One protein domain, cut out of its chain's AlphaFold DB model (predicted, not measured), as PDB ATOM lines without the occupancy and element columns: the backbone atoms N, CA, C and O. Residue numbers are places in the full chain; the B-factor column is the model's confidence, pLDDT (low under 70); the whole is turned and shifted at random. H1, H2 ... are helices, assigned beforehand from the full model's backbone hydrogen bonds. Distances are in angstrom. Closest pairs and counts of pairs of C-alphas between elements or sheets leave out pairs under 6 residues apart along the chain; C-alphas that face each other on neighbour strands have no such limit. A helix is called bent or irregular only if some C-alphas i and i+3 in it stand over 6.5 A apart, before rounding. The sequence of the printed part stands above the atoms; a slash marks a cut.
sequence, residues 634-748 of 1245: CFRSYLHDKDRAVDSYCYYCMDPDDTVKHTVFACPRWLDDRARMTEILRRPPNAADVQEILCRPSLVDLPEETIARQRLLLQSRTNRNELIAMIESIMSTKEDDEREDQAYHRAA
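This is residues 634 to 748 of the 1245 residues of the protein "Reverse transcriptase domain-containing protein" of Acyrthosiphon pisum (UniProt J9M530). One long straight helix, H5, runs the length of the domain, and the stretch before it, four short helices H1 to H4 joined by loops, is strung along one side of it. H3 and H4 pack on H5, H2 lies near it, H1 is set apart, and residues 695 to 705 lead into H5, which folds back past the earlier parts until its last residues, 743 to 748, stick out. The printed part has 115 residues with five named helices, in the order H1, H2, H3, H4, H5, and no named strand; the class is all helix. The whole is loose, with a radius of gyration of the C-alphas of 17.9 A, and its outline is a rod spanning 64 by 21 by 20 A.

H1 is residues 636 to 640, 5.9 A from first to last C-alpha, and begins at C-alpha 636 at (42.233, 18.198, 0.195). H2 is residues 660 to 665, 7.6 A long; it is neither bent nor irregular, but only just: C-alphas 661 and 664 are 6.0 A apart. H3 is residues 675 to 681, 10.0 A long, and H4 is residues 689 to 694, 8.5 A long. H5 is residues 706 to 748, 63.0 A long, from C-alpha 706 at (61.551, -18.839, 21.997) to C-alpha 748 at (45.056, 27.540, -17.256).

H1 is apart from H2, H3, H4 and H5. H2 and H5 are close but not clearly touching, with the closest C-alphas, those of Val 664 and Ile 730, 7.1 A apart; they run opposite ways at a steep tilt of 57 degrees. H3 touches H5 with residues 719 to 726 of H5 alone; the closest C-alphas are those of Met 677 and Leu 723, 6.6 A apart. H3 and H5 run opposite ways at a shallow tilt of 34 degrees, only just short of steep. H4 touches H5 with residues 716 to 723 of H5 alone; the closest C-alphas are those of Ile 693 and Arg 720, 5.4 A apart, and the lines are about perpendicular at 73 degrees. H2 and H3 are apart, as are H3 and H4, and H2 and H4. In H1, H3, H4 and H5 every O i to N i+4 pair is within hydrogen-bond range; in H2 it is 1 of 2.

The two C-alphas farthest apart are those of Glu 705 and Ala 748, at 64.4 A. The printed part has no cut. The links H1 to H2, 19 residues, and H4 to H5, 11 residues, are long. The mean pLDDT of the printed part is 87.5, and residues 699 to 700 and 745 to 748 are under 70.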
ATOM      1  N   CYS A 634      49.242  16.237   1.234       89.00
ATOM      2  CA  CYS A 634      48.451  16.486   0.011       89.00
ATOM      3  C   CYS A 634      46.952  16.099   0.123       89.00
ATOM      4  O   CYS A 634      46.327  15.679  -0.846       89.00
ATOM      5  N   PHE A 635      46.372  16.203   1.322       92.81
ATOM      6  CA  PHE A 635      44.976  15.853   1.619       92.81
ATOM      7  C   PHE A 635      44.074  17.077   1.394       92.81
ATOM      8  O   PHE A 635      44.329  18.115   2.018       92.81
ATOM      9  N   ARG A 636      43.038  17.005   0.538       89.25
ATOM     10  CA  ARG A 636      42.233  18.198   0.195       89.25
ATOM     11  C   ARG A 636      41.563  18.832   1.410       89.25
ATOM     12  O   ARG A 636      41.554  20.057   1.488       89.25
ATOM     13  N   SER A 637      41.132  18.060   2.410       90.44
ATOM     14  CA  SER A 637      40.561  18.633   3.640       90.44
ATOM     15  C   SER A 637      41.540  19.572   4.371       90.44
ATOM     16  O   SER A 637      41.152  20.642   4.840       90.44
ATOM     17  N   TYR A 638      42.834  19.227   4.404       90.62
ATOM     18  CA  TYR A 638      43.897  20.053   4.989       90.62
ATOM     19  C   TYR A 638      44.353  21.189   4.056       90.62
ATOM     20  O   TYR A 638      44.740  22.255   4.535       90.62
ATOM     21  N   LEU A 639      44.308  20.996   2.735       89.69
ATOM     22  CA  LEU A 639      44.606  22.060   1.772       89.69
ATOM     23  C   LEU A 639      43.507  23.138   1.768       89.69
ATOM     24  O   LEU A 639      43.831  24.322   1.706       89.69
ATOM     25  N   HIS A 640      42.239  22.755   1.912       88.94
ATOM     26  CA  HIS A 640      41.095  23.657   2.067       88.94
ATOM     27  C   HIS A 640      41.181  24.461   3.377       88.94
ATOM     28  O   HIS A 640      41.186  25.687   3.342       88.94
ATOM     29  N   ASP A 641      41.436  23.795   4.513       87.12
ATOM     30  CA  ASP A 641      41.761  24.421   5.815       87.12
ATOM     31  C   ASP A 641      43.005  25.352   5.759       87.12
ATOM     32  O   ASP A 641      43.298  26.086   6.706       87.12
ATOM     33  N   LYS A 642      43.768  25.356   4.658       86.19
ATOM     34  CA  LYS A 642      44.955  26.203   4.445       86.19
ATOM     35  C   LYS A 642      44.863  27.114   3.214       86.19
ATOM     36  O   LYS A 642      45.911  27.556   2.737       86.19
ATOM     37  N   ASP A 643      43.648  27.391   2.731       83.56
ATOM     38  CA  ASP A 643      43.347  28.288   1.602       83.56
ATOM     39  C   ASP A 643      44.085  27.903   0.297       83.56
ATOM     40  O   ASP A 643      44.568  28.756  -0.453       83.56
ATOM     41  N   ARG A 644      44.241  26.593   0.047       81.88
ATOM     42  CA  ARG A 644      44.984  26.023  -1.101       81.88
ATOM     43  C   ARG A 644      44.160  25.134  -2.023       81.88
ATOM     44  O   ARG A 644      44.530  25.011  -3.185       81.88
ATOM     45  N   ALA A 645      43.074  24.548  -1.527       83.19
ATOM     46  CA  ALA A 645      42.064  23.867  -2.333       83.19
ATOM     47  C   ALA A 645      40.740  24.641  -2.256       83.19
ATOM     48  O   ALA A 645      40.497  25.351  -1.281       83.19
ATOM     49  N   VAL A 646      39.901  24.515  -3.288       83.50
ATOM     50  CA  VAL A 646      38.572  25.161  -3.352       83.50
ATOM     51  C   VAL A 646      37.558  24.453  -2.444       83.50
ATOM     52  O   VAL A 646      36.594  25.063  -1.993       83.50
ATOM     53  N   ASP A 647      37.799  23.174  -2.170       88.75
ATOM     54  CA  ASP A 647      36.915  22.251  -1.473       88.75
ATOM     55  C   ASP A 647      37.739  21.192  -0.715       88.75
ATOM     56  O   ASP A 647      38.939  21.024  -0.949       88.75
ATOM     57  N   SER A 648      37.087  20.475   0.200       91.94
ATOM     58  CA  SER A 648      37.653  19.367   0.982       91.94
ATOM     59  C   SER A 648      37.550  17.993   0.303       91.94
ATOM     60  O   SER A 648      38.007  17.005   0.882       91.94
ATOM     61  N   TYR A 649      36.942  17.907  -0.886       92.94
ATOM     62  CA  TYR A 649      36.414  16.657  -1.435       92.94
ATOM     63  C   TYR A 649      37.515  15.758  -2.016       92.94
ATOM     64  O   TYR A 649      38.548  16.218  -2.502       92.94
ATOM     65  N   CYS A 650      37.295  14.445  -2.017       92.00
ATOM     66  CA  CYS A 650      38.225  13.503  -2.629       92.00
ATOM     67  C   CYS A 650      38.108  13.502  -4.154       92.00
ATOM     68  O   CYS A 650      37.131  13.003  -4.708       92.00
ATOM     69  N   TYR A 651      39.160  13.974  -4.826       85.31
ATOM     70  CA  TYR A 651      39.275  14.020  -6.288       85.31
ATOM     71  C   TYR A 651      38.923  12.693  -6.993       85.31
ATOM     72  O   TYR A 651      38.334  12.707  -8.067       85.31
ATOM     73  N   TYR A 652      39.242  11.544  -6.384       90.88
ATOM     74  CA  TYR A 652      39.073  10.231  -7.021       90.88
ATOM     75  C   TYR A 652      37.686   9.596  -6.845       90.88
ATOM     76  O   TYR A 652      37.362   8.660  -7.571       90.88
ATOM     77  N   CYS A 653      36.894  10.016  -5.851       91.69
ATOM     78  CA  CYS A 653      35.620   9.350  -5.529       91.69
ATOM     79  C   CYS A 653      34.561  10.242  -4.855       91.69
ATOM     80  O   CYS A 653      33.578   9.723  -4.333       91.69
ATOM     81  N   MET A 654      34.755  11.564  -4.843       90.00
ATOM     82  CA  MET A 654      33.806  12.580  -4.362       90.00
ATOM     83  C   MET A 654      33.325  12.430  -2.903       90.00
ATOM     84  O   MET A 654      32.286  12.978  -2.539       90.00
ATOM     85  N   ASP A 655      34.092  11.746  -2.045       92.81
ATOM     86  CA  ASP A 655      33.886  11.786  -0.588       92.81
ATOM     87  C   ASP A 655      34.040  13.240  -0.088       92.81
ATOM     88  O   ASP A 655      35.004  13.892  -0.504       92.81
ATOM     89  N   PRO A 656      33.141  13.774   0.765       90.12
ATOM     90  CA  PRO A 656      33.202  15.165   1.220       90.12
ATOM     91  C   PRO A 656      34.489  15.576   1.953       90.12
ATOM     92  O   PRO A 656      34.807  16.765   1.979       90.12
ATOM     93  N   ASP A 657      35.218  14.628   2.553       89.88
ATOM     94  CA  ASP A 657      36.378  14.892   3.410       89.88
ATOM     95  C   ASP A 657      37.570  13.978   3.061       89.88
ATOM     96  O   ASP A 657      37.827  12.960   3.720       89.88
ATOM     97  N   ASP A 658      38.381  14.392   2.074       92.75
ATOM     98  CA  ASP A 658      39.699  13.807   1.771       92.75
ATOM     99  C   ASP A 658      40.691  14.097   2.902       92.75
ATOM    100  O   ASP A 658      41.553  14.974   2.839       92.75
ATOM    101  N   THR A 659      40.500  13.342   3.972       94.12
ATOM    102  CA  THR A 659      41.329  13.230   5.164       94.12
ATOM    103  C   THR A 659      42.203  11.989   5.045       94.12
ATOM    104  O   THR A 659      41.846  11.041   4.357       94.12
ATOM    105  N   VAL A 660      43.285  11.895   5.824       93.75
ATOM    106  CA  VAL A 660      44.114  10.671   5.885       93.75
ATOM    107  C   VAL A 660      43.287   9.404   6.160       93.75
ATOM    108  O   VAL A 660      43.573   8.344   5.606       93.75
ATOM    109  N   LYS A 661      42.234   9.518   6.989       93.94
ATOM    110  CA  LYS A 661      41.279   8.432   7.255       93.94
ATOM    111  C   LYS A 661      40.610   7.959   5.961       93.94
ATOM    112  O   LYS A 661      40.522   6.754   5.744       93.94
ATOM    113  N   HIS A 662      40.147   8.895   5.134       94.50
ATOM    114  CA  HIS A 662      39.592   8.598   3.823       94.50
ATOM    115  C   HIS A 662      40.677   8.056   2.884       94.50
ATOM    116  O   HIS A 662      40.622   6.889   2.502       94.50
ATOM    117  N   THR A 663      41.691   8.866   2.562       94.38
ATOM    118  CA  THR A 663      42.692   8.579   1.527       94.38
ATOM    119  C   THR A 663      43.357   7.214   1.718       94.38
ATOM    120  O   THR A 663      43.338   6.390   0.811       94.38
ATOM    121  N   VAL A 664      43.919   6.955   2.905       94.31
ATOM    122  CA  VAL A 664      44.756   5.770   3.140       94.31
ATOM    123  C   VAL A 664      43.902   4.522   3.361       94.31
ATOM    124  O   VAL A 664      44.202   3.471   2.803       94.31
ATOM    125  N   PHE A 665      42.820   4.623   4.143       94.19
ATOM    126  CA  PHE A 665      42.112   3.449   4.675       94.19
ATOM    127  C   PHE A 665      40.754   3.144   4.017       94.19
ATOM    128  O   PHE A 665      40.250   2.042   4.212       94.19
ATOM    129  N   ALA A 666      40.152   4.069   3.258       93.50
ATOM    130  CA  ALA A 666      38.796   3.893   2.712       93.50
ATOM    131  C   ALA A 666      38.654   4.183   1.207       93.50
ATOM    132  O   ALA A 666      37.861   3.527   0.537       93.50
ATOM    133  N   CYS A 667      39.404   5.144   0.663       95.00
ATOM    134  CA  CYS A 667      39.255   5.624  -0.711       95.00
ATOM    135  C   CYS A 667      39.412   4.482  -1.740       95.00
ATOM    136  O   CYS A 667      40.477   3.849  -1.753       95.00
ATOM    137  N   PRO A 668      38.416   4.214  -2.613       94.00
ATOM    138  CA  PRO A 668      38.449   3.087  -3.553       94.00
ATOM    139  C   PRO A 668      39.640   3.079  -4.518       94.00
ATOM    140  O   PRO A 668      40.078   2.006  -4.918       94.00
ATOM    141  N   ARG A 669      40.220   4.249  -4.835       94.12
ATOM    142  CA  ARG A 669      41.398   4.382  -5.715       94.12
ATOM    143  C   ARG A 669      42.599   3.533  -5.277       94.12
ATOM    144  O   ARG A 669      43.382   3.142  -6.134       94.12
ATOM    145  N   TRP A 670      42.731   3.259  -3.979       94.56
ATOM    146  CA  TRP A 670      43.886   2.581  -3.374       94.56
ATOM    147  C   TRP A 670      43.517   1.204  -2.797       94.56
ATOM    148  O   TRP A 670      44.009   0.805  -1.740       94.56
ATOM    149  N   LEU A 671      42.567   0.500  -3.425       92.94
ATOM    150  CA  LEU A 671      42.207  -0.866  -3.029       92.94
ATOM    151  C   LEU A 671      43.369  -1.842  -3.251       92.94
ATOM    152  O   LEU A 671      43.655  -2.634  -2.354       92.94
ATOM    153  N   ASP A 672      44.070  -1.723  -4.379       92.50
ATOM    154  CA  ASP A 672      45.185  -2.604  -4.741       92.50
ATOM    155  C   ASP A 672      46.396  -2.399  -3.816       92.50
ATOM    156  O   ASP A 672      46.921  -3.366  -3.267       92.50
ATOM    157  N   ASP A 673      46.772  -1.147  -3.517       94.19
ATOM    158  CA  ASP A 673      47.809  -0.826  -2.523       94.19
ATOM    159  C   ASP A 673      47.484  -1.419  -1.140       94.19
ATOM    160  O   ASP A 673      48.364  -1.904  -0.425       94.19
ATOM    161  N   ARG A 674      46.199  -1.411  -0.753       94.75
ATOM    162  CA  ARG A 674      45.720  -2.013   0.500       94.75
ATOM    163  C   ARG A 674      45.609  -3.535   0.454       94.75
ATOM    164  O   ARG A 674      45.415  -4.119   1.524       94.75
ATOM    165  N   ALA A 675      45.707  -4.194  -0.701       92.62
ATOM    166  CA  ALA A 675      45.431  -5.627  -0.824       92.62
ATOM    167  C   ALA A 675      46.349  -6.463   0.083       92.62
ATOM    168  O   ALA A 675      45.858  -7.269   0.873       92.62
ATOM    169  N   ARG A 676      47.662  -6.187   0.079       91.06
ATOM    170  CA  ARG A 676      48.638  -6.888   0.937       91.06
ATOM    171  C   ARG A 676      48.372  -6.713   2.431       91.06
ATOM    172  O   ARG A 676      48.405  -7.676   3.190       91.06
ATOM    173  N   MET A 677      48.043  -5.497   2.864       93.56
ATOM    174  CA  MET A 677      47.674  -5.249   4.264       93.56
ATOM    175  C   MET A 677      46.323  -5.875   4.639       93.56
ATOM    176  O   MET A 677      46.138  -6.284   5.783       93.56
ATOM    177  N   THR A 678      45.401  -5.988   3.681       93.19
ATOM    178  CA  THR A 678      44.087  -6.624   3.864       93.19
ATOM    179  C   THR A 678      44.212  -8.143   3.998       93.19
ATOM    180  O   THR A 678      43.544  -8.730   4.847       93.19
ATOM    181  N   GLU A 679      45.113  -8.770   3.235       93.06
ATOM    182  CA  GLU A 679      45.515 -10.176   3.384       93.06
ATOM    183  C   GLU A 679      46.102 -10.435   4.783       93.06
ATOM    184  O   GLU A 679      45.593 -11.277   5.525       93.06
ATOM    185  N   ILE A 680      47.124  -9.660   5.177       90.50
ATOM    186  CA  ILE A 680      47.821  -9.786   6.470       90.50
ATOM    187  C   ILE A 680      46.854  -9.688   7.657       90.50
ATOM    188  O   ILE A 680      46.943 -10.477   8.597       90.50
ATOM    189  N   LEU A 681      45.944  -8.712   7.630       89.88
ATOM    190  CA  LEU A 681      45.003  -8.452   8.723       89.88
ATOM    191  C   LEU A 681      43.707  -9.275   8.616       89.88
ATOM    192  O   LEU A 681      42.904  -9.250   9.547       89.88
ATOM    193  N   ARG A 682      43.480  -9.973   7.492       91.44
ATOM    194  CA  ARG A 682      42.217 -10.645   7.110       91.44
ATOM    195  C   ARG A 682      40.982  -9.728   7.083       91.44
ATOM    196  O   ARG A 682      39.846 -10.196   7.120       91.44
ATOM    197  N   ARG A 683      41.204  -8.414   7.030       92.69
ATOM    198  CA  ARG A 683      40.208  -7.334   6.939       92.69
ATOM    199  C   ARG A 683      40.905  -6.052   6.471       92.69
ATOM    200  O   ARG A 683      42.119  -5.951   6.646       92.69
ATOM    201  N   PRO A 684      40.185  -5.047   5.943       89.19
ATOM    202  CA  PRO A 684      40.800  -3.776   5.582       89.19
ATOM    203  C   PRO A 684      41.578  -3.148   6.758       89.19
ATOM    204  O   PRO A 684      41.097  -3.191   7.903       89.19
ATOM    205  N   PRO A 685      42.766  -2.563   6.507       92.81
ATOM    206  CA  PRO A 685      43.514  -1.835   7.526       92.81
ATOM    207  C   PRO A 685      42.735  -0.599   7.980       92.81
ATOM    208  O   PRO A 685      42.081   0.070   7.178       92.81
ATOM    209  N   ASN A 686      42.830  -0.254   9.262       93.44
ATOM    210  CA  ASN A 686      42.197   0.932   9.828       93.44
ATOM    211  C   ASN A 686      43.145   1.720  10.755       93.44
ATOM    212  O   ASN A 686      44.229   1.275  11.120       93.44
ATOM    213  N   ALA A 687      42.701   2.913  11.155       91.75
ATOM    214  CA  ALA A 687      43.473   3.862  11.955       91.75
ATOM    215  C   ALA A 687      43.991   3.318  13.310       91.75
ATOM    216  O   ALA A 687      45.052   3.748  13.750       91.75
ATOM    217  N   ALA A 688      43.274   2.403  13.972       89.62
ATOM    218  CA  ALA A 688      43.695   1.844  15.263       89.62
ATOM    219  C   ALA A 688      44.856   0.840  15.125       89.62
ATOM    220  O   ALA A 688      45.724   0.776  15.994       89.62
ATOM    221  N   ASP A 689      44.919   0.119  14.001       90.56
ATOM    222  CA  ASP A 689      45.934  -0.914  13.739       90.56
ATOM    223  C   ASP A 689      47.355  -0.321  13.659       90.56
ATOM    224  O   ASP A 689      48.354  -1.006  13.881       90.56
ATOM    225  N   VAL A 690      47.457   0.976  13.349       92.94
ATOM    226  CA  VAL A 690      48.719   1.680  13.082       92.94
ATOM    227  C   VAL A 690      49.677   1.635  14.273       92.94
ATOM    228  O   VAL A 690      50.874   1.420  14.069       92.94
ATOM    229  N   GLN A 691      49.196   1.789  15.513       92.12
ATOM    230  CA  GLN A 691      50.081   1.679  16.677       92.12
ATOM    231  C   GLN A 691      50.612   0.252  16.849       92.12
ATOM    232  O   GLN A 691      51.795   0.085  17.145       92.12
ATOM    233  N   GLU A 692      49.770  -0.761  16.656       88.50
ATOM    234  CA  GLU A 692      50.138  -2.162  16.858       88.50
ATOM    235  C   GLU A 692      51.136  -2.655  15.801       88.50
ATOM    236  O   GLU A 692      52.127  -3.298  16.146       88.50
ATOM    237  N   ILE A 693      50.930  -2.272  14.536       90.62
ATOM    238  CA  ILE A 693      51.803  -2.632  13.412       90.62
ATOM    239  C   ILE A 693      53.146  -1.881  13.473       90.62
ATOM    240  O   ILE A 693      54.205  -2.470  13.240       90.62
ATOM    241  N   LEU A 694      53.140  -0.575  13.779       90.94
ATOM    242  CA  LEU A 694      54.378   0.213  13.837       90.94
ATOM    243  C   LEU A 694      55.199  -0.075  15.100       90.94
ATOM    244  O   LEU A 694      56.431  -0.090  15.030       90.94
ATOM    245  N   CYS A 695      54.554  -0.330  16.238       85.56
ATOM    246  CA  CYS A 695      55.234  -0.837  17.427       85.56
ATOM    247  C   CYS A 695      55.504  -2.347  17.288       85.56
ATOM    248  O   CYS A 695      55.263  -2.959  16.253       85.56
ATOM    249  N   ARG A 696      56.076  -2.950  18.328       79.31
ATOM    250  CA  ARG A 696      56.144  -4.408  18.508       79.31
ATOM    251  C   ARG A 696      54.884  -4.851  19.292       79.31
ATOM    252  O   ARG A 696      54.312  -4.005  20.000       79.31
ATOM    253  N   PRO A 697      54.446  -6.124  19.213       76.50
ATOM    254  CA  PRO A 697      53.540  -6.707  20.211       76.50
ATOM    255  C   PRO A 697      54.047  -6.427  21.634       76.50
ATOM    256  O   PRO A 697      55.260  -6.242  21.812       76.50
ATOM    257  N   SER A 698      53.164  -6.343  22.637       71.38
ATOM    258  CA  SER A 698      53.633  -6.105  24.008       71.38
ATOM    259  C   SER A 698      54.568  -7.229  24.438       71.38
ATOM    260  O   SER A 698      54.444  -8.365  23.988       71.38
ATOM    261  N   LEU A 699      55.500  -6.939  25.346       67.88
ATOM    262  CA  LEU A 699      56.336  -7.993  25.929       67.88
ATOM    263  C   LEU A 699      55.512  -8.992  26.760       67.88
ATOM    264  O   LEU A 699      55.991 -10.099  26.969       67.88
ATOM    265  N   VAL A 700      54.299  -8.600  27.170       69.06
ATOM    266  CA  VAL A 700      53.296  -9.434  27.856       69.06
ATOM    267  C   VAL A 700      52.498 -10.308  26.872       69.06
ATOM    268  O   VAL A 700      52.093 -11.404  27.234       69.06
ATOM    269  N   ASP A 701      52.320  -9.865  25.621       72.50
ATOM    270  CA  ASP A 701      51.551 -10.589  24.588       72.50
ATOM    271  C   ASP A 701      52.424 -11.592  23.803       72.50
ATOM    272  O   ASP A 701      51.956 -12.250  22.872       72.50
ATOM    273  N   LEU A 702      53.724 -11.658  24.105       79.00
ATOM    274  CA  LEU A 702      54.658 -12.576  23.461       79.00
ATOM    275  C   LEU A 702      54.697 -13.905  24.230       79.00
ATOM    276  O   LEU A 702      54.925 -13.873  25.438       79.00
ATOM    277  N   PRO A 703      54.577 -15.061  23.552       81.56
ATOM    278  CA  PRO A 703      54.732 -16.356  24.199       81.56
ATOM    279  C   PRO A 703      56.145 -16.510  24.771       81.56
ATOM    280  O   PRO A 703      57.118 -15.968  24.233       81.56
ATOM    281  N   GLU A 704      56.250 -17.280  25.851       79.88
ATOM    282  CA  GLU A 704      57.525 -17.598  26.506       79.88
ATOM    283  C   GLU A 704      58.420 -18.464  25.606       79.88
ATOM    284  O   GLU A 704      59.638 -18.290  25.581       79.88
ATOM    285  N   GLU A 705      57.805 -19.339  24.803       86.19
ATOM    286  CA  GLU A 705      58.473 -20.227  23.853       86.19
ATOM    287  C   GLU A 705      59.274 -19.441  22.795       86.19
ATOM    288  O   GLU A 705      58.723 -18.723  21.955       86.19
ATOM    289  N   THR A 706      60.598 -19.608  22.812       82.62
ATOM    290  CA  THR A 706      61.551 -18.839  21.997       82.62
ATOM    291  C   THR A 706      61.256 -18.864  20.494       82.62
ATOM    292  O   THR A 706      61.410 -17.830  19.841       82.62
ATOM    293  N   ILE A 707      60.809 -19.994  19.931       78.81
ATOM    294  CA  ILE A 707      60.580 -20.138  18.483       78.81
ATOM    295  C   ILE A 707      59.287 -19.420  18.072       78.81
ATOM    296  O   ILE A 707      59.317 -18.570  17.176       78.81
ATOM    297  N   ALA A 708      58.168 -19.675  18.759       78.69
ATOM    298  CA  ALA A 708      56.927 -18.916  18.578       78.69
ATOM    299  C   ALA A 708      57.144 -17.400  18.756       78.69
ATOM    300  O   ALA A 708      56.672 -16.594  17.946       78.69
ATOM    301  N   ARG A 709      57.939 -17.006  19.760       82.06
ATOM    302  CA  ARG A 709      58.332 -15.616  20.017       82.06
ATOM    303  C   ARG A 709      59.104 -15.022  18.839       82.06
ATOM    304  O   ARG A 709      58.699 -13.982  18.327       82.06
ATOM    305  N   GLN A 710      60.170 -15.669  18.365       82.62
ATOM    306  CA  GLN A 710      60.942 -15.209  17.200       82.62
ATOM    307  C   GLN A 710      60.066 -15.074  15.942       82.62
ATOM    308  O   GLN A 710      60.139 -14.050  15.257       82.62
ATOM    309  N   ARG A 711      59.178 -16.044  15.680       84.12
ATOM    310  CA  ARG A 711      58.248 -16.029  14.538       84.12
ATOM    311  C   ARG A 711      57.326 -14.802  14.556       84.12
ATOM    312  O   ARG A 711      57.210 -14.113  13.544       84.12
ATOM    313  N   LEU A 712      56.728 -14.478  15.705       83.31
ATOM    314  CA  LEU A 712      55.869 -13.293  15.867       83.31
ATOM    315  C   LEU A 712      56.634 -11.971  15.687       83.31
ATOM    316  O   LEU A 712      56.088 -10.996  15.167       83.31
ATOM    317  N   LEU A 713      57.913 -11.925  16.069       83.06
ATOM    318  CA  LEU A 713      58.763 -10.745  15.880       83.06
ATOM    319  C   LEU A 713      59.159 -10.537  14.418       83.06
ATOM    320  O   LEU A 713      59.147  -9.397  13.944       83.06
ATOM    321  N   LEU A 714      59.455 -11.620  13.696       84.94
ATOM    322  CA  LEU A 714      59.696 -11.576  12.257       84.94
ATOM    323  C   LEU A 714      58.430 -11.127  11.512       84.94
ATOM    324  O   LEU A 714      58.495 -10.186  10.723       84.94
ATOM    325  N   GLN A 715      57.264 -11.687  11.853       85.38
ATOM    326  CA  GLN A 715      55.980 -11.259  11.291       85.38
ATOM    327  C   GLN A 715      55.688  -9.775  11.583       85.38
ATOM    328  O   GLN A 715      55.282  -9.038  10.690       85.38
ATOM    329  N   SER A 716      55.968  -9.291  12.800       86.00
ATOM    330  CA  SER A 716      55.859  -7.865  13.141       86.00
ATOM    331  C   SER A 716      56.814  -6.978  12.323       86.00
ATOM    332  O   SER A 716      56.476  -5.834  12.020       86.00
ATOM    333  N   ARG A 717      58.004  -7.468  11.941       87.06
ATOM    334  CA  ARG A 717      58.914  -6.764  11.014       87.06
ATOM    335  C   ARG A 717      58.319  -6.692   9.607       87.06
ATOM    336  O   ARG A 717      58.314  -5.604   9.037       87.06
ATOM    337  N   THR A 718      57.764  -7.792   9.101       88.06
ATOM    338  CA  THR A 718      57.072  -7.837   7.805       88.06
ATOM    339  C   THR A 718      55.876  -6.885   7.783       88.06
ATOM    340  O   THR A 718      55.891  -5.928   7.018       88.06
ATOM    341  N   ASN A 719      54.903  -7.043   8.690       90.94
ATOM    342  CA  ASN A 719      53.689  -6.216   8.746       90.94
ATOM    343  C   ASN A 719      54.001  -4.704   8.787       90.94
ATOM    344  O   ASN A 719      53.307  -3.903   8.165       90.94
ATOM    345  N   ARG A 720      55.069  -4.306   9.497       91.00
ATOM    346  CA  ARG A 720      55.543  -2.914   9.555       91.00
ATOM    347  C   ARG A 720      56.073  -2.415   8.214       91.00
ATOM    348  O   ARG A 720      55.751  -1.295   7.828       91.00
ATOM    349  N   ASN A 721      56.886  -3.215   7.528       91.50
ATOM    350  CA  ASN A 721      57.441  -2.852   6.225       91.50
ATOM    351  C   ASN A 721      56.331  -2.695   5.175       91.50
ATOM    352  O   ASN A 721      56.353  -1.734   4.412       91.50
ATOM    353  N   GLU A 722      55.339  -3.586   5.187       93.06
ATOM    354  CA  GLU A 722      54.184  -3.580   4.277       93.06
ATOM    355  C   GLU A 722      53.299  -2.343   4.484       93.06
ATOM    356  O   GLU A 722      52.979  -1.643   3.525       93.06
ATOM    357  N   LEU A 723      52.981  -1.997   5.740       93.88
ATOM    358  CA  LEU A 723      52.233  -0.776   6.058       93.88
ATOM    359  C   LEU A 723      52.978   0.486   5.590       93.88
ATOM    360  O   LEU A 723      52.348   1.439   5.132       93.88
ATOM    361  N   ILE A 724      54.311   0.499   5.688       93.50
ATOM    362  CA  ILE A 724      55.137   1.607   5.190       93.50
ATOM    363  C   ILE A 724      55.134   1.634   3.656       93.50
ATOM    364  O   ILE A 724      54.921   2.702   3.095       93.50
ATOM    365  N   ALA A 725      55.308   0.497   2.977       93.81
ATOM    366  CA  ALA A 725      55.292   0.415   1.515       93.81
ATOM    367  C   ALA A 725      53.948   0.872   0.920       93.81
ATOM    368  O   ALA A 725      53.933   1.710   0.018       93.81
ATOM    369  N   MET A 726      52.830   0.414   1.495       95.38
ATOM    370  CA  MET A 726      51.474   0.871   1.169       95.38
ATOM    371  C   MET A 726      51.339   2.394   1.325       95.38
ATOM    372  O   MET A 726      50.820   3.072   0.442       95.38
ATOM    373  N   ILE A 727      51.827   2.954   2.438       95.62
ATOM    374  CA  ILE A 727      51.776   4.400   2.692       95.62
ATOM    375  C   ILE A 727      52.648   5.184   1.703       95.62
ATOM    376  O   ILE A 727      52.213   6.234   1.239       95.62
ATOM    377  N   GLU A 728      53.851   4.710   1.372       94.06
ATOM    378  CA  GLU A 728      54.708   5.379   0.389       94.06
ATOM    379  C   GLU A 728      54.069   5.367  -1.010       94.06
ATOM    380  O   GLU A 728      54.011   6.429  -1.616       94.06
ATOM    381  N   SER A 729      53.528   4.230  -1.474       95.06
ATOM    382  CA  SER A 729      52.887   4.082  -2.799       95.06
ATOM    383  C   SER A 729      51.682   5.014  -2.990       95.06
ATOM    384  O   SER A 729      51.623   5.800  -3.944       95.06
ATOM    385  N   ILE A 730      50.752   4.998  -2.027       94.94
ATOM    386  CA  ILE A 730      49.552   5.849  -2.028       94.94
ATOM    387  C   ILE A 730      49.942   7.331  -2.035       94.94
ATOM    388  O   ILE A 730      49.393   8.136  -2.789       94.94
ATOM    389  N   MET A 731      50.889   7.711  -1.175       94.81
ATOM    390  CA  MET A 731      51.230   9.116  -0.969       94.81
ATOM    391  C   MET A 731      52.144   9.686  -2.051       94.81
ATOM    392  O   MET A 731      51.988  10.864  -2.361       94.81
ATOM    393  N   SER A 732      53.058   8.905  -2.639       91.69
ATOM    394  CA  SER A 732      53.863   9.383  -3.770       91.69
ATOM    395  C   SER A 732      52.967   9.671  -4.966       91.69
ATOM    396  O   SER A 732      52.976  10.788  -5.470       91.69
ATOM    397  N   THR A 733      52.111   8.712  -5.330       92.31
ATOM    398  CA  THR A 733      51.186   8.838  -6.465       92.31
ATOM    399  C   THR A 733      50.236  10.025  -6.271       92.31
ATOM    400  O   THR A 733      50.112  10.870  -7.151       92.31
ATOM    401  N   LYS A 734      49.637  10.174  -5.080       91.94
ATOM    402  CA  LYS A 734      48.753  11.312  -4.775       91.94
ATOM    403  C   LYS A 734      49.475  12.665  -4.724       91.94
ATOM    404  O   LYS A 734      48.861  13.684  -5.031       91.94
ATOM    405  N   GLU A 735      50.745  12.720  -4.309       89.12
ATOM    406  CA  GLU A 735      51.515  13.972  -4.346       89.12
ATOM    407  C   GLU A 735      52.003  14.305  -5.769       89.12
ATOM    408  O   GLU A 735      52.177  15.480  -6.090       89.12
ATOM    409  N   ASP A 736      52.186  13.302  -6.630       87.31
ATOM    410  CA  ASP A 736      52.455  13.483  -8.057       87.31
ATOM    411  C   ASP A 736      51.205  14.040  -8.772       87.31
ATOM    412  O   ASP A 736      51.299  15.122  -9.357       87.31
ATOM    413  N   ASP A 737      50.029  13.423  -8.591       85.69
ATOM    414  CA  ASP A 737      48.729  13.907  -9.103       85.69
ATOM    415  C   ASP A 737      48.443  15.371  -8.685       85.69
ATOM    416  O   ASP A 737      48.118  16.227  -9.508       85.69
ATOM    417  N   GLU A 738      48.614  15.698  -7.396       84.62
ATOM    418  CA  GLU A 738      48.442  17.057  -6.850       84.62
ATOM    419  C   GLU A 738      49.464  18.053  -7.437       84.62
ATOM    420  O   GLU A 738      49.171  19.243  -7.595       84.62
ATOM    421  N   ARG A 739      50.675  17.598  -7.791       81.81
ATOM    422  CA  ARG A 739      51.675  18.442  -8.464       81.81
ATOM    423  C   ARG A 739      51.321  18.686  -9.935       81.81
ATOM    424  O   ARG A 739      51.599  19.792 -10.415       81.81
ATOM    425  N   GLU A 740      50.674  17.742 -10.613       80.50
ATOM    426  CA  GLU A 740      50.134  17.939 -11.965       80.50
ATOM    427  C   GLU A 740      48.913  18.869 -11.978       80.50
ATOM    428  O   GLU A 740      48.907  19.829 -12.750       80.50
ATOM    429  N   ASP A 741      47.941  18.696 -11.074       74.81
ATOM    430  CA  ASP A 741      46.773  19.590 -10.970       74.81
ATOM    431  C   ASP A 741      47.199  21.040 -10.667       74.81
ATOM    432  O   ASP A 741      46.792  21.994 -11.339       74.81
ATOM    433  N   GLN A 742      48.149  21.231  -9.743       73.75
ATOM    434  CA  GLN A 742      48.747  22.546  -9.499       73.75
ATOM    435  C   GLN A 742      49.480  23.121 -10.724       73.75
ATOM    436  O   GLN A 742      49.520  24.346 -10.887       73.75
ATOM    437  N   ALA A 743      50.088  22.291 -11.577       74.25
ATOM    438  CA  ALA A 743      50.712  22.744 -12.819       74.25
ATOM    439  C   ALA A 743      49.650  23.138 -13.861       74.25
ATOM    440  O   ALA A 743      49.748  24.220 -14.452       74.25
ATOM    441  N   TYR A 744      48.599  22.331 -14.012       74.56
ATOM    442  CA  TYR A 744      47.466  22.588 -14.896       74.56
ATOM    443  C   TYR A 744      46.711  23.865 -14.507       74.56
ATOM    444  O   TYR A 744      46.533  24.751 -15.343       74.56
ATOM    445  N   HIS A 745      46.370  24.058 -13.229       67.94
ATOM    446  CA  HIS A 745      45.723  25.283 -12.749       67.94
ATOM    447  C   HIS A 745      46.582  26.543 -12.971       67.94
ATOM    448  O   HIS A 745      46.048  27.608 -13.315       67.94
ATOM    449  N   ARG A 746      47.916  26.449 -12.851       66.38
ATOM    450  CA  ARG A 746      48.840  27.547 -13.206       66.38
ATOM    451  C   ARG A 746      48.846  27.809 -14.713       66.38
ATOM    452  O   ARG A 746      48.743  28.969 -15.121       66.38
ATOM    453  N   ALA A 747      48.909  26.764 -15.537       66.31
ATOM    454  CA  ALA A 747      48.853  26.871 -16.994       66.31
ATOM    455  C   ALA A 747      47.525  27.488 -17.466       66.31
ATOM    456  O   ALA A 747      47.540  28.471 -18.205       66.31
ATOM    457  N   ALA A 748      46.385  27.012 -16.962       64.50
ATOM    458  CA  ALA A 748      45.056  27.540 -17.256       64.50
ATOM    459  C   ALA A 748      44.898  29.009 -16.821       64.50
ATOM    460  O   ALA A 748      44.328  29.817 -17.557       64.50
TER     461      ALA A 748